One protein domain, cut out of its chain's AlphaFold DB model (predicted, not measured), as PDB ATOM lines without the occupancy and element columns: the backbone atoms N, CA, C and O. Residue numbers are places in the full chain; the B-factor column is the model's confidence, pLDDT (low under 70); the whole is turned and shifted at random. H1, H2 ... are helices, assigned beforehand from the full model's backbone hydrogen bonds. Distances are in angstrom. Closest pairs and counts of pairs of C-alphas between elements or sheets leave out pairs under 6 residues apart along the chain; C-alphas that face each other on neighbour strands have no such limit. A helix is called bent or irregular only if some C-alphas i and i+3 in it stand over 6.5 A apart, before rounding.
ATOM      1  N   HIS A 163       5.170  54.047  42.753       51.47
ATOM      2  CA  HIS A 163       3.846  54.693  42.708       51.47
ATOM      3  C   HIS A 163       2.688  53.809  43.238       51.47
ATOM      4  O   HIS A 163       1.518  54.115  43.025       51.47
ATOM      5  N   ILE A 164       2.993  52.721  43.955       49.62
ATOM      6  CA  ILE A 164       2.053  51.759  44.532       49.62
ATOM      7  C   ILE A 164       2.523  51.375  45.936       49.62
ATOM      8  O   ILE A 164       3.687  51.039  46.142       49.62
ATOM      9  N   SER A 165       1.603  51.380  46.908       54.06
ATOM     10  CA  SER A 165       1.924  50.966  48.275       54.06
ATOM     11  C   SER A 165       2.214  49.463  48.353       54.06
ATOM     12  O   SER A 165       1.553  48.652  47.703       54.06
ATOM     13  N   LEU A 166       3.163  49.077  49.209       50.97
ATOM     14  CA  LEU A 166       3.513  47.675  49.469       50.97
ATOM     15  C   LEU A 166       2.280  46.821  49.820       50.97
ATOM     16  O   LEU A 166       2.183  45.675  49.399       50.97
ATOM     17  N   GLU A 167       1.295  47.398  50.518       51.16
ATOM     18  CA  GLU A 167       0.007  46.755  50.823       51.16
ATOM     19  C   GLU A 167      -0.821  46.405  49.575       51.16
ATOM     20  O   GLU A 167      -1.508  45.382  49.557       51.16
ATOM     21  N   HIS A 168      -0.770  47.232  48.526       54.56
ATOM     22  CA  HIS A 168      -1.433  46.946  47.253       54.56
ATOM     23  C   HIS A 168      -0.710  45.849  46.470       54.56
ATOM     24  O   HIS A 168      -1.385  45.000  45.889       54.56
ATOM     25  N   LEU A 169       0.629  45.820  46.504       53.50
ATOM     26  CA  LEU A 169       1.409  44.707  45.953       53.50
ATOM     27  C   LEU A 169       1.036  43.416  46.693       53.50
ATOM     28  O   LEU A 169       0.454  42.518  46.092       53.50
ATOM     29  N   LEU A 170       1.215  43.375  48.015       53.25
ATOM     30  CA  LEU A 170       0.825  42.262  48.894       53.25
ATOM     31  C   LEU A 170      -0.581  41.707  48.593       53.25
ATOM     32  O   LEU A 170      -0.779  40.495  48.488       53.25
ATOM     33  N   ARG A 171      -1.579  42.585  48.420       53.88
ATOM     34  CA  ARG A 171      -2.959  42.189  48.084       53.88
ATOM     35  C   ARG A 171      -3.131  41.640  46.672       53.88
ATOM     36  O   ARG A 171      -3.983  40.785  46.459       53.88
ATOM     37  N   ALA A 172      -2.392  42.138  45.692       50.44
ATOM     38  CA  ALA A 172      -2.490  41.635  44.329       50.44
ATOM     39  C   ALA A 172      -1.823  40.259  44.186       50.44
ATOM     40  O   ALA A 172      -2.381  39.378  43.537       50.44
ATOM     41  N   PHE A 173      -0.681  40.057  44.848       50.81
ATOM     42  CA  PHE A 173       0.044  38.786  44.838       50.81
ATOM     43  C   PHE A 173      -0.664  37.689  45.644       50.81
ATOM     44  O   PHE A 173      -0.737  36.556  45.183       50.81
ATOM     45  N   SER A 174      -1.299  38.029  46.770       49.03
ATOM     46  CA  SER A 174      -2.094  37.076  47.571       49.03
ATOM     47  C   SER A 174      -3.351  36.530  46.880       49.03
ATOM     48  O   SER A 174      -3.890  35.516  47.319       49.03
ATOM     49  N   ASN A 175      -3.827  37.173  45.806       43.44
ATOM     50  CA  ASN A 175      -4.992  36.724  45.036       43.44
ATOM     51  C   ASN A 175      -4.640  35.762  43.886       43.44
ATOM     52  O   ASN A 175      -5.536  35.106  43.346       43.44
ATOM     53  N   ASP A 176      -3.361  35.644  43.516       47.25
ATOM     54  CA  ASP A 176      -2.896  34.561  42.650       47.25
ATOM     55  C   ASP A 176      -2.846  33.273  43.485       47.25
ATOM     56  O   ASP A 176      -2.324  33.273  44.597       47.25
ATOM     57  N   ARG A 177      -3.398  32.162  42.970       41.06
ATOM     58  CA  ARG A 177      -3.660  30.881  43.685       41.06
ATOM     59  C   ARG A 177      -2.434  30.165  44.309       41.06
ATOM     60  O   ARG A 177      -2.550  29.009  44.694       41.06
ATOM     61  N   TYR A 178      -1.286  30.831  44.401       43.81
ATOM     62  CA  TYR A 178      -0.019  30.361  44.973       43.81
ATOM     63  C   TYR A 178       0.686  31.414  45.872       43.81
ATOM     64  O   TYR A 178       1.787  31.171  46.347       43.81
ATOM     65  N   GLY A 179       0.099  32.595  46.106       43.59
ATOM     66  CA  GLY A 179       0.883  33.826  46.285       43.59
ATOM     67  C   GLY A 179       0.980  34.470  47.671       43.59
ATOM     68  O   GLY A 179       1.043  35.694  47.735       43.59
ATOM     69  N   LEU A 180       1.018  33.720  48.778       36.72
ATOM     70  CA  LEU A 180       1.292  34.323  50.101       36.72
ATOM     71  C   LEU A 180       2.596  33.828  50.740       36.72
ATOM     72  O   LEU A 180       3.360  34.659  51.218       36.72
ATOM     73  N   SER A 181       2.914  32.532  50.668       39.25
ATOM     74  CA  SER A 181       4.204  32.011  51.151       39.25
ATOM     75  C   SER A 181       5.357  32.333  50.195       39.25
ATOM     76  O   SER A 181       6.340  32.922  50.627       39.25
ATOM     77  N   GLU A 182       5.191  32.085  48.887       44.91
ATOM     78  CA  GLU A 182       6.147  32.540  47.860       44.91
ATOM     79  C   GLU A 182       6.305  34.066  47.893       44.91
ATOM     80  O   GLU A 182       7.394  34.569  47.640       44.91
ATOM     81  N   PHE A 183       5.245  34.811  48.247       46.62
ATOM     82  CA  PHE A 183       5.340  36.261  48.342       46.62
ATOM     83  C   PHE A 183       6.190  36.709  49.532       46.62
ATOM     84  O   PHE A 183       7.005  37.602  49.355       46.62
ATOM     85  N   LEU A 184       6.019  36.102  50.713       40.66
ATOM     86  CA  LEU A 184       6.781  36.440  51.923       40.66
ATOM     87  C   LEU A 184       8.282  36.167  51.757       40.66
ATOM     88  O   LEU A 184       9.076  37.014  52.159       40.66
ATOM     89  N   ASP A 185       8.647  35.073  51.082       49.88
ATOM     90  CA  ASP A 185      10.034  34.802  50.670       49.88
ATOM     91  C   ASP A 185      10.501  35.762  49.560       49.88
ATOM     92  O   ASP A 185      11.679  36.091  49.465       49.88
ATOM     93  N   SER A 186       9.576  36.262  48.736       56.16
ATOM     94  CA  SER A 186       9.869  37.224  47.669       56.16
ATOM     95  C   SER A 186       9.776  38.692  48.074       56.16
ATOM     96  O   SER A 186      10.014  39.532  47.220       56.16
ATOM     97  N   VAL A 187       9.400  39.060  49.307       56.38
ATOM     98  CA  VAL A 187       9.254  40.487  49.667       56.38
ATOM     99  C   VAL A 187      10.583  41.194  49.464       56.38
ATOM    100  O   VAL A 187      10.616  42.280  48.895       56.38
ATOM    101  N   GLU A 188      11.669  40.554  49.883       63.66
ATOM    102  CA  GLU A 188      13.020  41.062  49.686       63.66
ATOM    103  C   GLU A 188      13.387  41.132  48.196       63.66
ATOM    104  O   GLU A 188      13.888  42.153  47.736       63.66
ATOM    105  N   GLU A 189      13.037  40.113  47.411       67.19
ATOM    106  CA  GLU A 189      13.286  40.091  45.964       67.19
ATOM    107  C   GLU A 189      12.447  41.136  45.203       67.19
ATOM    108  O   GLU A 189      12.941  41.832  44.322       67.19
ATOM    109  N   VAL A 190      11.188  41.346  45.585       65.62
ATOM    110  CA  VAL A 190      10.317  42.402  45.053       65.62
ATOM    111  C   VAL A 190      10.859  43.776  45.433       65.62
ATOM    112  O   VAL A 190      10.810  44.697  44.620       65.62
ATOM    113  N   ILE A 191      11.407  43.924  46.640       65.81
ATOM    114  CA  ILE A 191      12.105  45.141  47.058       65.81
ATOM    115  C   ILE A 191      13.325  45.389  46.168       65.81
ATOM    116  O   ILE A 191      13.463  46.506  45.670       65.81
ATOM    117  N   ARG A 192      14.149  44.371  45.896       68.62
ATOM    118  CA  ARG A 192      15.298  44.481  44.981       68.62
ATOM    119  C   ARG A 192      14.875  44.867  43.568       68.62
ATOM    120  O   ARG A 192      15.458  45.772  42.983       68.62
ATOM    121  N   LEU A 193      13.794  44.286  43.043       71.44
ATOM    122  CA  LEU A 193      13.237  44.670  41.739       71.44
ATOM    123  C   LEU A 193      12.763  46.132  41.711       71.44
ATOM    124  O   LEU A 193      12.978  46.842  40.728       71.44
ATOM    125  N   VAL A 194      12.135  46.606  42.791       67.75
ATOM    126  CA  VAL A 194      11.724  48.013  42.916       67.75
ATOM    127  C   VAL A 194      12.941  48.937  43.012       67.75
ATOM    128  O   VAL A 194      12.961  49.980  42.359       67.75
ATOM    129  N   GLN A 195      13.978  48.546  43.756       63.97
ATOM    130  CA  GLN A 195      15.255  49.270  43.834       63.97
ATOM    131  C   GLN A 195      15.993  49.290  42.488       63.97
ATOM    132  O   GLN A 195      16.611  50.295  42.142       63.97
ATOM    133  N   ALA A 196      15.841  48.233  41.690       66.19
ATOM    134  CA  ALA A 196      16.310  48.138  40.312       66.19
ATOM    135  C   ALA A 196      15.501  49.002  39.321       66.19
ATOM    136  O   ALA A 196      15.822  49.057  38.133       66.19
ATOM    137  N   GLY A 197      14.463  49.704  39.788       66.94
ATOM    138  CA  GLY A 197      13.675  50.642  38.990       66.94
ATOM    139  C   GLY A 197      12.455  50.031  38.301       66.94
ATOM    140  O   GLY A 197      11.839  50.702  37.469       66.94
ATOM    141  N   ILE A 198      12.073  48.792  38.634       71.50
ATOM    142  CA  ILE A 198      10.797  48.215  38.193       71.50
ATOM    143  C   ILE A 198       9.670  48.788  39.048       71.50
ATOM    144  O   ILE A 198       9.641  48.620  40.266       71.50
ATOM    145  N   THR A 199       8.696  49.448  38.426       69.25
ATOM    146  CA  THR A 199       7.581  50.013  39.188       69.25
ATOM    147  C   THR A 199       6.617  48.923  39.648       69.25
ATOM    148  O   THR A 199       6.402  47.910  38.979       69.25
ATOM    149  N   GLY A 200       5.951  49.163  40.780       61.47
ATOM    150  CA  GLY A 200       4.872  48.285  41.231       61.47
ATOM    151  C   GLY A 200       3.775  48.113  40.170       61.47
ATOM    152  O   GLY A 200       3.280  47.010  39.982       61.47
ATOM    153  N   GLU A 201       3.443  49.165  39.414       63.66
ATOM    154  CA  GLU A 201       2.470  49.093  38.310       63.66
ATOM    155  C   GLU A 201       2.925  48.159  37.188       63.66
ATOM    156  O   GLU A 201       2.117  47.392  36.666       63.66
ATOM    157  N   GLN A 202       4.215  48.187  36.843       67.38
ATOM    158  CA  GLN A 202       4.787  47.281  35.851       67.38
ATOM    159  C   GLN A 202       4.679  45.831  36.317       67.38
ATOM    160  O   GLN A 202       4.210  44.998  35.550       67.38
ATOM    161  N   LEU A 203       5.029  45.537  37.574       68.62
ATOM    162  CA  LEU A 203       4.899  44.187  38.135       68.62
ATOM    163  C   LEU A 203       3.444  43.703  38.138       68.62
ATOM    164  O   LEU A 203       3.160  42.571  37.745       68.62
ATOM    165  N   LEU A 204       2.505  44.557  38.547       64.81
ATOM    166  CA  LEU A 204       1.082  44.213  38.593       64.81
ATOM    167  C   LEU A 204       0.456  44.048  37.204       64.81
ATOM    168  O   LEU A 204      -0.479  43.263  37.052       64.81
ATOM    169  N   GLY A 205       0.973  44.759  36.200       63.97
ATOM    170  CA  GLY A 205       0.542  44.647  34.809       63.97
ATOM    171  C   GLY A 205       1.031  43.383  34.094       63.97
ATOM    172  O   GLY A 205       0.485  43.044  33.046       63.97
ATOM    173  N   MET A 206       2.029  42.680  34.640       71.50
ATOM    174  CA  MET A 206       2.533  41.418  34.084       71.50
ATOM    175  C   MET A 206       1.556  40.264  34.311       71.50
ATOM    176  O   MET A 206       0.862  40.209  35.333       71.50
ATOM    177  N   ASP A 207       1.566  39.294  33.394       69.44
ATOM    178  CA  ASP A 207       0.937  37.997  33.625       69.44
ATOM    179  C   ASP A 207       1.638  37.235  34.765       69.44
ATOM    180  O   ASP A 207       2.801  37.485  35.094       69.44
ATOM    181  N   SER A 208       0.930  36.278  35.365       62.31
ATOM    182  CA  SER A 208       1.416  35.543  36.537       62.31
ATOM    183  C   SER A 208       2.713  34.762  36.296       62.31
ATOM    184  O   SER A 208       3.449  34.531  37.250       62.31
ATOM    185  N   GLY A 209       2.987  34.318  35.063       67.31
ATOM    186  CA  GLY A 209       4.199  33.565  34.728       67.31
ATOM    187  C   GLY A 209       5.406  34.488  34.625       67.31
ATOM    188  O   GLY A 209       6.382  34.311  35.347       67.31
ATOM    189  N   THR A 210       5.288  35.549  33.826       69.56
ATOM    190  CA  THR A 210       6.338  36.569  33.697       69.56
ATOM    191  C   THR A 210       6.694  37.188  35.041       69.56
ATOM    192  O   THR A 210       7.868  37.348  35.366       69.56
ATOM    193  N   ARG A 211       5.687  37.485  35.862       72.69
ATOM    194  CA  ARG A 211       5.906  38.047  37.193       72.69
ATOM    195  C   ARG A 211       6.712  37.106  38.101       72.69
ATOM    196  O   ARG A 211       7.551  37.581  38.859       72.69
ATOM    197  N   ARG A 212       6.486  35.788  38.011       73.12
ATOM    198  CA  ARG A 212       7.267  34.780  38.751       73.12
ATOM    199  C   ARG A 212       8.700  34.684  38.257       73.12
ATOM    200  O   ARG A 212       9.593  34.613  39.090       73.12
ATOM    201  N   ASP A 213       8.918  34.718  36.944       72.62
ATOM    202  CA  ASP A 213      10.272  34.702  36.380       72.62
ATOM    203  C   ASP A 213      11.087  35.882  36.928       72.62
ATOM    204  O   ASP A 213      12.212  35.705  37.383       72.62
ATOM    205  N   PHE A 214      10.495  37.079  36.965       73.62
ATOM    206  CA  PHE A 214      11.158  38.264  37.517       73.62
ATOM    207  C   PHE A 214      11.486  38.122  39.005       73.62
ATOM    208  O   PHE A 214      12.573  38.500  39.422       73.62
ATOM    209  N   ILE A 215      10.571  37.557  39.794       72.44
ATOM    210  CA  ILE A 215      10.813  37.290  41.216       72.44
ATOM    211  C   ILE A 215      11.946  36.273  41.403       72.44
ATOM    212  O   ILE A 215      12.791  36.453  42.273       72.44
ATOM    213  N   PHE A 216      11.985  35.219  40.587       72.19
ATOM    214  CA  PHE A 216      12.996  34.169  40.695       72.19
ATOM    215  C   PHE A 216      14.397  34.635  40.270       72.19
ATOM    216  O   PHE A 216      15.388  34.131  40.791       72.19
ATOM    217  N   PHE A 217      14.480  35.597  39.349       74.56
ATOM    218  CA  PHE A 217      15.736  36.144  38.827       74.56
ATOM    219  C   PHE A 217      16.056  37.556  39.343       74.56
ATOM    220  O   PHE A 217      16.764  38.319  38.680       74.56
ATOM    221  N   ALA A 218      15.493  37.951  40.485       76.75
ATOM    222  CA  ALA A 218      15.561  39.328  40.965       76.75
ATOM    223  C   ALA A 218      16.998  39.826  41.193       76.75
ATOM    224  O   ALA A 218      17.300  40.963  40.836       76.75
ATOM    225  N   GLU A 219      17.905  38.963  41.654       80.38
ATOM    226  CA  GLU A 219      19.332  39.282  41.799       80.38
ATOM    227  C   GLU A 219      20.006  39.596  40.447       80.38
ATOM    228  O   GLU A 219      20.696  40.607  40.307       80.38
ATOM    229  N   GLN A 220      19.766  38.784  39.411       82.56
ATOM    230  CA  GLN A 220      20.326  39.011  38.071       82.56
ATOM    231  C   GLN A 220      19.731  40.259  37.404       82.56
ATOM    232  O   GLN A 220      20.411  40.963  36.653       82.56
ATOM    233  N   ILE A 221      18.454  40.543  37.666       81.69
ATOM    234  CA  ILE A 221      17.779  41.741  37.162       81.69
ATOM    235  C   ILE A 221      18.332  42.990  37.841       81.69
ATOM    236  O   ILE A 221      18.615  43.974  37.157       81.69
ATOM    237  N   GLU A 222      18.529  42.949  39.157       79.56
ATOM    238  CA  GLU A 222      19.182  44.025  39.899       79.56
ATOM    239  C   GLU A 222      20.590  44.279  39.354       79.56
ATOM    240  O   GLU A 222      20.950  45.423  39.078       79.56
ATOM    241  N   GLU A 223      21.366  43.225  39.104       80.44
ATOM    242  CA  GLU A 223      22.700  43.336  38.516       80.44
ATOM    243  C   GLU A 223      22.669  44.064  37.159       80.44
ATOM    244  O   GLU A 223      23.423  45.018  36.939       80.44
ATOM    245  N   LEU A 224      21.765  43.677  36.256       80.69
ATOM    246  CA  LEU A 224      21.640  44.304  34.937       80.69
ATOM    247  C   LEU A 224      21.126  45.748  35.011       80.69
ATOM    248  O   LEU A 224      21.677  46.643  34.363       80.69
ATOM    249  N   CYS A 225      20.083  46.000  35.794       79.00
ATOM    250  CA  CYS A 225      19.467  47.320  35.872       79.00
ATOM    251  C   CYS A 225      20.328  48.322  36.648       79.00
ATOM    252  O   CYS A 225      20.509  49.449  36.189       79.00
ATOM    253  N   CYS A 226      20.915  47.921  37.776       75.44
ATOM    254  CA  CYS A 226      21.707  48.813  38.624       75.44
ATOM    255  C   CYS A 226      23.153  48.948  38.137       75.44
ATOM    256  O   CYS A 226      23.670  50.062  38.047       75.44
ATOM    257  N   GLN A 227      23.827  47.837  37.819       73.75
ATOM    258  CA  GLN A 227      25.258  47.875  37.492       73.75
ATOM    259  C   GLN A 227      25.498  48.162  36.012       73.75
ATOM    260  O   GLN A 227      26.395  48.935  35.677       73.75
ATOM    261  N   ALA A 228      24.690  47.567  35.128       70.81
ATOM    262  CA  ALA A 228      24.764  47.822  33.692       70.81
ATOM    263  C   ALA A 228      23.892  48.986  33.205       70.81
ATOM    264  O   ALA A 228      23.943  49.313  32.020       70.81
ATOM    265  N   GLN A 229      23.133  49.632  34.099       76.31
ATOM    266  CA  GLN A 229      22.229  50.744  33.770       76.31
ATOM    267  C   GLN A 229      21.216  50.369  32.674       76.31
ATOM    268  O   GLN A 229      20.811  51.206  31.864       76.31
ATOM    269  N   VAL A 230      20.817  49.094  32.625       79.75
ATOM    270  CA  VAL A 230      19.850  48.592  31.648       79.75
ATOM    271  C   VAL A 230      18.442  49.043  32.043       79.75
ATOM    272  O   VAL A 230      18.027  48.823  33.183       79.75
ATOM    273  N   PRO A 231      17.652  49.629  31.128       76.12
ATOM    274  CA  PRO A 231      16.285  50.009  31.444       76.12
ATOM    275  C   PRO A 231      15.415  48.765  31.659       76.12
ATOM    276  O   PRO A 231      15.249  47.938  30.760       76.12
ATOM    277  N   ALA A 232      14.781  48.676  32.830       72.81
ATOM    278  CA  ALA A 232      13.844  47.606  33.174       72.81
ATOM    279  C   ALA A 232      12.726  47.415  32.135       72.81
ATOM    280  O   ALA A 232      12.305  46.293  31.859       72.81
ATOM    281  N   SER A 233      12.270  48.501  31.507       73.75
ATOM    282  CA  SER A 233      11.265  48.453  30.441       73.75
ATOM    283  C   SER A 233      11.690  47.587  29.251       73.75
ATOM    284  O   SER A 233      10.833  46.960  28.630       73.75
ATOM    285  N   GLY A 234      12.991  47.514  28.955       74.12
ATOM    286  CA  GLY A 234      13.539  46.659  27.905       74.12
ATOM    287  C   GLY A 234      13.474  45.176  28.263       74.12
ATOM    288  O   GLY A 234      13.113  44.367  27.418       74.12
ATOM    289  N   LEU A 235      13.746  44.821  29.523       78.69
ATOM    290  CA  LEU A 235      13.672  43.437  30.012       78.69
ATOM    291  C   LEU A 235      12.235  42.903  30.031       78.69
ATOM    292  O   LEU A 235      11.994  41.739  29.721       78.69
ATOM    293  N   ILE A 236      11.275  43.760  30.381       76.38
ATOM    294  CA  ILE A 236       9.854  43.396  30.480       76.38
ATOM    295  C   ILE A 236       9.247  43.113  29.101       76.38
ATOM    296  O   ILE A 236       8.349  42.286  28.981       76.38
ATOM    297  N   ALA A 237       9.738  43.787  28.059       79.44
ATOM    298  CA  ALA A 237       9.249  43.620  26.693       79.44
ATOM    299  C   ALA A 237       9.739  42.329  26.010       79.44
ATOM    300  O   ALA A 237       9.235  41.984  24.940       79.44
ATOM    301  N   LEU A 238      10.717  41.631  26.595       81.56
ATOM    302  CA  LEU A 238      11.250  40.380  26.061       81.56
ATOM    303  C   LEU A 238      10.308  39.205  26.328       81.56
ATOM    304  O   LEU A 238       9.682  39.110  27.388       81.56
ATOM    305  N   ASP A 239      10.267  38.266  25.383       84.62
ATOM    306  CA  ASP A 239       9.658  36.962  25.623       84.62
ATOM    307  C   ASP A 239      10.417  36.181  26.715       84.62
ATOM    308  O   ASP A 239      11.561  36.486  27.061       84.62
ATOM    309  N   SER A 240       9.748  35.181  27.293       79.00
ATOM    310  CA  SER A 240      10.273  34.422  28.437       79.00
ATOM    311  C   SER A 240      11.583  33.691  28.115       79.00
ATOM    312  O   SER A 240      12.466  33.635  28.971       79.00
ATOM    313  N   GLU A 241      11.758  33.197  26.885       84.56
ATOM    314  CA  GLU A 241      12.947  32.437  26.482       84.56
ATOM    315  C   GLU A 241      14.170  33.354  26.371       84.56
ATOM    316  O   GLU A 241      15.178  33.128  27.042       84.56
ATOM    317  N   LYS A 242      14.055  34.458  25.624       85.19
ATOM    318  CA  LYS A 242      15.131  35.453  25.495       85.19
ATOM    319  C   LYS A 242      15.485  36.092  26.826       85.19
ATOM    320  O   LYS A 242      16.662  36.304  27.112       85.19
ATOM    321  N   ARG A 243      14.475  36.406  27.641       86.44
ATOM    322  CA  ARG A 243      14.687  36.939  28.989       86.44
ATOM    323  C   ARG A 243      15.492  35.957  29.833       86.44
ATOM    324  O   ARG A 243      16.489  36.363  30.419       86.44
ATOM    325  N   SER A 244      15.088  34.690  29.871       83.00
ATOM    326  CA  SER A 244      15.780  33.660  30.652       83.00
ATOM    327  C   SER A 244      17.229  33.487  30.199       83.00
ATOM    328  O   SER A 244      18.119  33.426  31.041       83.00
ATOM    329  N   GLU A 245      17.481  33.497  28.887       84.81
ATOM    330  CA  GLU A 245      18.834  33.420  28.329       84.81
ATOM    331  C   GLU A 245      19.692  34.623  28.757       84.81
ATOM    332  O   GLU A 245      20.787  34.464  29.291       84.81
ATOM    333  N   ILE A 246      19.182  35.847  28.591       86.31
ATOM    334  CA  ILE A 246      19.895  37.078  28.972       86.31
ATOM    335  C   ILE A 246      20.210  37.096  30.470       86.31
ATOM    336  O   ILE A 246      21.307  37.495  30.859       86.31
ATOM    337  N   LEU A 247      19.265  36.656  31.303       85.50
ATOM    338  CA  LEU A 247      19.443  36.591  32.752       85.50
ATOM    339  C   LEU A 247      20.429  35.493  33.161       85.50
ATOM    340  O   LEU A 247      21.247  35.725  34.047       85.50
ATOM    341  N   ALA A 248      20.428  34.339  32.487       85.19
ATOM    342  CA  ALA A 248      21.418  33.286  32.711       85.19
ATOM    343  C   ALA A 248      22.852  33.759  32.411       85.19
ATOM    344  O   ALA A 248      23.802  33.329  33.066       85.19
ATOM    345  N   TYR A 249      23.001  34.684  31.461       84.06
ATOM    346  CA  TYR A 249      24.270  35.299  31.075       84.06
ATOM    347  C   TYR A 249      24.446  36.731  31.627       84.06
ATOM    348  O   TYR A 249      25.214  37.508  31.053       84.06
ATOM    349  N   SER A 250      23.791  37.108  32.737       83.50
ATOM    350  CA  SER A 250      23.748  38.495  33.256       83.50
ATOM    351  C   SER A 250      25.125  39.160  33.382       83.50
ATOM    352  O   SER A 250      25.322  40.278  32.903       83.50
ATOM    353  N   ALA A 251      26.112  38.455  33.940       83.69
ATOM    354  CA  ALA A 251      27.475  38.962  34.094       83.69
ATOM    355  C   ALA A 251      28.135  39.278  32.742       83.69
ATOM    356  O   ALA A 251      28.827  40.289  32.600       83.69
ATOM    357  N   ARG A 252      27.884  38.433  31.735       85.50
ATOM    358  CA  ARG A 252      28.412  38.587  30.379       85.50
ATOM    359  C   ARG A 252      27.724  39.728  29.642       85.50
ATOM    360  O   ARG A 252      28.391  40.545  29.009       85.50
ATOM    361  N   VAL A 253      26.403  39.823  29.767       86.31
ATOM    362  CA  VAL A 253      25.613  40.941  29.238       86.31
ATOM    363  C   VAL A 253      26.106  42.252  29.844       86.31
ATOM    364  O   VAL A 253      26.361  43.186  29.092       86.31
ATOM    365  N   ARG A 254      26.336  42.302  31.164       85.00
ATOM    366  CA  ARG A 254      26.913  43.465  31.852       85.00
ATOM    367  C   ARG A 254      28.279  43.843  31.292       85.00
ATOM    368  O   ARG A 254      28.517  45.017  31.036       85.00
ATOM    369  N   GLU A 255      29.188  42.887  31.106       83.69
ATOM    370  CA  GLU A 255      30.495  43.174  30.497       83.69
ATOM    371  C   GLU A 255      30.341  43.799  29.109       83.69
ATOM    372  O   GLU A 255      30.940  44.836  28.831       83.69
ATOM    373  N   ILE A 256      29.491  43.219  28.263       83.50
ATOM    374  CA  ILE A 256      29.264  43.703  26.899       83.50
ATOM    375  C   ILE A 256      28.604  45.094  26.906       83.50
ATOM    376  O   ILE A 256      29.019  45.982  26.158       83.50
ATOM    377  N   THR A 257      27.598  45.337  27.743       81.69
ATOM    378  CA  THR A 257      26.900  46.631  27.760       81.69
ATOM    379  C   THR A 257      27.746  47.738  28.387       81.69
ATOM    380  O   THR A 257      27.833  48.837  27.834       81.69
ATOM    381  N   VAL A 258      28.422  47.454  29.504       80.62
ATOM    382  CA  VAL A 258      29.199  48.443  30.268       80.62
ATOM    383  C   VAL A 258      30.568  48.695  29.650       80.62
ATOM    384  O   VAL A 258      30.950  49.850  29.465       80.62
ATOM    385  N   GLN A 259      31.327  47.638  29.349       75.69
ATOM    386  CA  GLN A 259      32.729  47.768  28.934       75.69
ATOM    387  C   GLN A 259      32.864  48.019  27.433       75.69
ATOM    388  O   GLN A 259      33.762  48.742  27.010       75.69
ATOM    389  N   SER A 260      31.969  47.448  26.626       74.75
ATOM    390  CA  SER A 260      32.003  47.582  25.165       74.75
ATOM    391  C   SER A 260      31.061  48.667  24.628       74.75
ATOM    392  O   SER A 260      30.976  48.849  23.414       74.75
ATOM    393  N   HIS A 261      30.373  49.408  25.508       75.12
ATOM    394  CA  HIS A 261      29.430  50.486  25.164       75.12
ATOM    395  C   HIS A 261      28.328  50.068  24.170       75.12
ATOM    396  O   HIS A 261      27.818  50.884  23.393       75.12
ATOM    397  N   ILE A 262      27.957  48.787  24.171       77.81
ATOM    398  CA  ILE A 262      26.868  48.267  23.345       77.81
ATOM    399  C   ILE A 262      25.550  48.510  24.073       77.81
ATOM    400  O   ILE A 262      25.393  48.156  25.238       77.81
ATOM    401  N   SER A 263      24.577  49.104  23.382       82.06
ATOM    402  CA  SER A 263      23.262  49.317  23.979       82.06
ATOM    403  C   SER A 263      22.530  47.986  24.158       82.06
ATOM    404  O   SER A 263      22.589  47.107  23.293       82.06
ATOM    405  N   PHE A 264      21.820  47.840  25.272       83.75
ATOM    406  CA  PHE A 264      21.079  46.622  25.586       83.75
ATOM    407  C   PHE A 264      20.047  46.280  24.502       83.75
ATOM    408  O   PHE A 264      19.886  45.121  24.129       83.75
ATOM    409  N   GLU A 265      19.420  47.294  23.906       81.94
ATOM    410  CA  GLU A 265      18.433  47.146  22.835       81.94
ATOM    411  C   GLU A 265      19.021  46.462  21.592       81.94
ATOM    412  O   GLU A 265      18.308  45.752  20.884       81.94
ATOM    413  N   LYS A 266      20.328  46.631  21.333       79.88
ATOM    414  CA  LYS A 266      21.013  45.949  20.225       79.88
ATOM    415  C   LYS A 266      21.184  44.460  20.486       79.88
ATOM    416  O   LYS A 266      21.105  43.693  19.535       79.88
ATOM    417  N   LEU A 267      21.425  44.063  21.736       82.06
ATOM    418  CA  LEU A 267      21.508  42.653  22.129       82.06
ATOM    419  C   LEU A 267      20.115  42.016  22.117       82.06
ATOM    420  O   LEU A 267      19.913  40.975  21.501       82.06
ATOM    421  N   ALA A 268      19.140  42.694  22.723       80.31
ATOM    422  CA  ALA A 268      17.745  42.269  22.789       80.31
ATOM    423  C   ALA A 268      17.086  42.096  21.405       80.31
ATOM    424  O   ALA A 268      16.193  41.265  21.241       80.31
ATOM    425  N   GLY A 269      17.519  42.876  20.409       80.38
ATOM    426  CA  GLY A 269      16.998  42.828  19.042       80.38
ATOM    427  C   GLY A 269      17.492  41.659  18.180       80.38
ATOM    428  O   GLY A 269      17.058  41.551  17.036       80.38
ATOM    429  N   LEU A 270      18.391  40.806  18.681       82.88
ATOM    430  CA  LEU A 270      18.932  39.673  17.922       82.88
ATOM    431  C   LEU A 270      18.008  38.449  17.948       82.88
ATOM    432  O   LEU A 270      17.195  38.254  18.860       82.88
ATOM    433  N   GLU A 271      18.178  37.583  16.949       86.00
ATOM    434  CA  GLU A 271      17.608  36.235  16.984       86.00
ATOM    435  C   GLU A 271      18.274  35.395  18.077       86.00
ATOM    436  O   GLU A 271      19.453  35.579  18.382       86.00
ATOM    437  N   LEU A 272      17.550  34.425  18.641       84.81
ATOM    438  CA  LEU A 272      18.037  33.642  19.784       84.81
ATOM    439  C   LEU A 272      19.375  32.938  19.490       84.81
ATOM    440  O   LEU A 272      20.297  32.996  20.297       84.81
ATOM    441  N   SER A 273      19.536  32.359  18.297       86.94
ATOM    442  CA  SER A 273      20.790  31.708  17.886       86.94
ATOM    443  C   SER A 273      21.966  32.686  17.761       86.94
ATOM    444  O   SER A 273      23.121  32.336  18.007       86.94
ATOM    445  N   GLN A 274      21.683  33.925  17.354       86.12
ATOM    446  CA  GLN A 274      22.677  34.991  17.236       86.12
ATOM    447  C   GLN A 274      23.077  35.504  18.618       86.12
ATOM    448  O   GLN A 274      24.263  35.649  18.900       86.12
ATOM    449  N   LEU A 275      22.088  35.708  19.490       87.56
ATOM    450  CA  LEU A 275      22.290  36.077  20.883       87.56
ATOM    451  C   LEU A 275      23.151  35.036  21.605       87.56
ATOM    452  O   LEU A 275      24.143  35.401  22.224       87.56
ATOM    453  N   GLN A 276      22.846  33.747  21.441       87.50
ATOM    454  CA  GLN A 276      23.650  32.648  21.978       87.50
ATOM    455  C   GLN A 276      25.091  32.698  21.486       87.50
ATOM    456  O   GLN A 276      26.013  32.529  22.273       87.50
ATOM    457  N   THR A 277      25.304  32.982  20.202       84.94
ATOM    458  CA  THR A 277      26.660  33.106  19.645       84.94
ATOM    459  C   THR A 277      27.432  34.261  20.297       84.94
ATOM    460  O   THR A 277      28.610  34.116  20.601       84.94
ATOM    461  N   VAL A 278      26.770  35.394  20.552       83.50
ATOM    462  CA  VAL A 278      27.374  36.588  21.169       83.50
ATOM    463  C   VAL A 278      27.623  36.409  22.674       83.50
ATOM    464  O   VAL A 278      28.631  36.890  23.192       83.50
ATOM    465  N   LEU A 279      26.702  35.740  23.373       85.75
ATOM    466  CA  LEU A 279      26.749  35.518  24.824       85.75
ATOM    467  C   LEU A 279      27.497  34.244  25.228       85.75
ATOM    468  O   LEU A 279      27.800  34.067  26.408       85.75
ATOM    469  N   SER A 280      27.850  33.392  24.262       81.44
ATOM    470  CA  SER A 280      28.835  32.325  24.449       81.44
ATOM    471  C   SER A 280      30.123  32.910  25.041       81.44
ATOM    472  O   SER A 280      30.372  34.105  24.894       81.44
ATOM    473  N   ASN A 281      30.932  32.083  25.713       76.75
ATOM    474  CA  ASN A 281      32.137  32.447  26.494       76.75
ATOM    475  C   ASN A 281      33.279  33.154  25.714       76.75
ATOM    476  O   ASN A 281      34.448  33.057  26.083       76.75
ATOM    477  N   GLU A 282      32.969  33.848  24.629       79.81
ATOM    478  CA  GLU A 282      33.854  34.721  23.887       79.81
ATOM    479  C   GLU A 282      34.261  35.949  24.720       79.81
ATOM    480  O   GLU A 282      33.537  36.361  25.624       79.81
ATOM    481  N   PRO A 283      35.405  36.584  24.430       82.50
ATOM    482  CA  PRO A 283      35.795  37.868  25.015       82.50
ATOM    483  C   PRO A 283      34.885  39.034  24.570       82.50
ATOM    484  O   PRO A 283      34.298  38.979  23.487       82.50
ATOM    485  N   PRO A 284      34.742  40.130  25.350       78.50
ATOM    486  CA  PRO A 284      33.894  41.280  24.980       78.50
ATOM    487  C   PRO A 284      34.267  41.911  23.628       78.50
ATOM    488  O   PRO A 284      33.399  42.289  22.845       78.50
ATOM    489  N   GLU A 285      35.565  41.970  23.323       80.06
ATOM    490  CA  GLU A 285      36.093  42.521  22.068       80.06
ATOM    491  C   GLU A 285      35.654  41.712  20.841       80.06
ATOM    492  O   GLU A 285      35.324  42.278  19.806       80.06
ATOM    493  N   GLN A 286      35.578  40.387  20.962       81.06
ATOM    494  CA  GLN A 286      35.140  39.521  19.865       81.06
ATOM    495  C   GLN A 286      33.619  39.570  19.694       81.06
ATOM    496  O   GLN A 286      33.117  39.536  18.573       81.06
ATOM    497  N   ALA A 287      32.876  39.745  20.791       81.12
ATOM    498  CA  ALA A 287      31.438  39.981  20.737       81.12
ATOM    499  C   ALA A 287      31.089  41.259  19.949       81.12
ATOM    500  O   ALA A 287      30.104  41.257  19.212       81.12
ATOM    501  N   LEU A 288      31.904  42.320  20.037       80.12
ATOM    502  CA  LEU A 288      31.759  43.538  19.222       80.12
ATOM    503  C   LEU A 288      31.859  43.248  17.719       80.12
ATOM    504  O   LEU A 288      30.996  43.689  16.956       80.12
ATOM    505  N   ASP A 289      32.875  42.490  17.302       82.12
ATOM    506  CA  ASP A 289      33.072  42.122  15.896       82.12
ATOM    507  C   ASP A 289      31.922  41.244  15.383       82.12
ATOM    508  O   ASP A 289      31.377  41.493  14.303       82.12
ATOM    509  N   ILE A 290      31.485  40.268  16.190       84.12
ATOM    510  CA  ILE A 290      30.337  39.403  15.879       84.12
ATOM    511  C   ILE A 290      29.063  40.244  15.734       84.12
ATOM    512  O   ILE A 290      28.328  40.090  14.761       84.12
ATOM    513  N   LEU A 291      28.809  41.172  16.657       81.94
ATOM    514  CA  LEU A 291      27.648  42.059  16.596       81.94
ATOM    515  C   LEU A 291      27.670  42.960  15.363       81.94
ATOM    516  O   LEU A 291      26.635  43.125  14.718       81.94
ATOM    517  N   ALA A 292      28.830  43.514  15.007       81.69
ATOM    518  CA  ALA A 292      28.982  44.329  13.808       81.69
ATOM    519  C   ALA A 292      28.710  43.516  12.530       81.69
ATOM    520  O   ALA A 292      27.989  43.987  11.646       81.69
ATOM    521  N   MET A 293      29.219  42.280  12.457       83.19
ATOM    522  CA  MET A 293      28.952  41.359  11.348       83.19
ATOM    523  C   MET A 293      27.465  41.006  11.239       83.19
ATOM    524  O   MET A 293      26.881  41.109  10.162       83.19
ATOM    525  N   LEU A 294      26.835  40.628  12.354       81.25
ATOM    526  CA  LEU A 294      25.420  40.259  12.386       81.25
ATOM    527  C   LEU A 294      24.511  41.447  12.030       81.25
ATOM    528  O   LEU A 294      23.528  41.273  11.314       81.25
ATOM    529  N   GLN A 295      24.855  42.665  12.461       72.44
ATOM    530  CA  GLN A 295      24.103  43.881  12.123       72.44
ATOM    531  C   GLN A 295      24.212  44.269  10.647       72.44
ATOM    532  O   GLN A 295      23.223  44.719  10.058       72.44
ATOM    533  N   GLN A 296      25.385  44.092  10.031       72.44
ATOM    534  CA  GLN A 296      25.534  44.274   8.586       72.44
ATOM    535  C   GLN A 296      24.664  43.273   7.821       72.44
ATOM    536  O   GLN A 296      23.969  43.661   6.883       72.44
ATOM    537  N   ASP A 297      24.621  42.020   8.270       61.75
ATOM    538  CA  ASP A 297      23.827  40.971   7.629       61.75
ATOM    539  C   ASP A 297      22.308  41.223   7.754       61.75
ATOM    540  O   ASP A 297      21.553  40.939   6.825       61.75
ATOM    541  N   ILE A 298      21.852  41.838   8.854       58.75
ATOM    542  CA  ILE A 298      20.455  42.282   9.039       58.75
ATOM    543  C   ILE A 298      20.123  43.471   8.125       58.75
ATOM    544  O   ILE A 298      19.068  43.492   7.491       58.75
ATOM    545  N   SER A 299      21.034  44.440   8.005       56.16
ATOM    546  CA  SER A 299      20.839  45.636   7.169       56.16
ATOM    547  C   SER A 299      20.839  45.332   5.664       56.16
ATOM    548  O   SER A 299      20.319  46.123   4.887       56.16
ATOM    549  N   HIS A 300      21.415  44.199   5.247       53.41
ATOM    550  CA  HIS A 300      21.435  43.739   3.853       53.41
ATOM    551  C   HIS A 300      20.276  42.800   3.478       53.41
ATOM    552  O   HIS A 300      20.113  42.481   2.298       53.41
ATOM    553  N   ARG A 301      19.481  42.339   4.453       49.12
ATOM    554  CA  ARG A 301      18.302  41.480   4.227       49.12
ATOM    555  C   ARG A 301      16.978  42.253   4.137       49.12
ATOM    556  O   ARG A 301      15.944  41.632   3.891       49.12
TER     557      ARG A 301
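Overview. This is residues 163 to 301 of the 302 residues of an uncharacterized protein of Gammaproteobacteria bacterium RIFCSPHIGHO2_12_FULL_41_20 (UniProt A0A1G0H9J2). The chain winds in three stacked turns of helices, a short solenoid, with H1 at one end and the long helix H11 across the other. Each turn holds three helices, H2 to H4, H5 to H7 and H8 to H10, and like helices line up side by side in three rows: H2, H5 and H8; the short H3, H6 and H9, with H1 before them; and H4, H7 and H10. The printed part has 139 residues with eleven named helices, H1 to H11 in order along the chain, and no named strand; its class is all helix. It is compact, with a radius of gyration of the C-alphas of 16.5 A, yet elongated in outline, spanning 49 by 28 by 25 A.

Along the chain. H1 is residues 166 to 173, and C-alpha 166 is at (3.513, 47.675, 49.469). H2, residues 181 to 195, is 21.8 A long and irregular: C-alphas 185 and 188 are 7.0 A apart, against about 5 A in a regular helix, and its line is a rough one. H3 is residues 200 to 205. H4, residues 208 to 216, is 12.4 A long. H5, residues 218 to 227, is 13.4 A long, with C-alpha 218 at (15.561, 39.328, 40.965). H6 is residues 232 to 236. H7, residues 240 to 248, is 12.0 A long. H8, residues 250 to 259, is 13.6 A long. H9 is residues 264 to 268 and H10 residues 272 to 279. H11, residues 284 to 299, is the longest helix at 22.5 A and ends with C-alpha 299 at (20.839, 45.636, 7.169).

Arrangement. H5 is the hub, touching three other helices. H2 touches it with residues 189 to 195 alone, at a shallow tilt of 5 degrees, the same way; the closest C-alphas, of Glu 189 and Ala 218, are 5.5 A apart. H5 touches H8, again at a shallow tilt of 5 degrees and the same way, with the C-alphas of Gln 220 and Ser 250 closest at 5.9 A. H5 and H7 only just touch, and only at their ends, with 3 pairs of C-alphas within 8 A, the closest being Gln 220 and Leu 247 at 5.9 A. H2 also touches H4, about perpendicular at 74 degrees, with the C-alphas of Glu 189 and Ile 215 closest at 6.0 A. H4 and H7 are close but not clearly touching, at a shallow tilt of 2 degrees, the same way; their closest C-alphas, of Thr 210 and Ser 240, are 6.9 A apart. H7 and H10 are likewise close but not clearly touching, with the C-alphas of Lys 242 and Leu 272 closest at 6.7 A. H1 and H3 only just touch, with 3 pairs of C-alphas within 8 A, the closest being Leu 169 and Gly 200 at 6.9 A. H6 and H9 also only just touch with 3 such pairs, Gly 234 and Glu 265 closest at 7.1 A. H10 and H11 form a helical hairpin at a shallow tilt of 29 degrees, opposite ways; H11 touches H10 with residues 287 to 294 alone, and the C-alphas of Val 278 and Ala 287 are closest at 5.3 A. H11 touches H8 with residues 284 to 287 alone, about perpendicular at 85 degrees, with the C-alphas of Ile 256 and Pro 284 closest at 5.6 A. H1 and H11 are apart. In H1 and in H3 to H10 every O i to N i+4 pair is within hydrogen-bond range, against 9 of 11 in H2 and 11 of 12 in H11.

Size, cuts and confidence. The two C-alphas farthest apart, of Glu 167 and His 300, are 51.7 A apart. The printed part has no cut. The link from H1 to H2, 7 residues, is short, and the other links are tight. The mean pLDDT of the printed part is 71.5; 50 residues are under 70, among them residues 163 to 192 and 297 to 301.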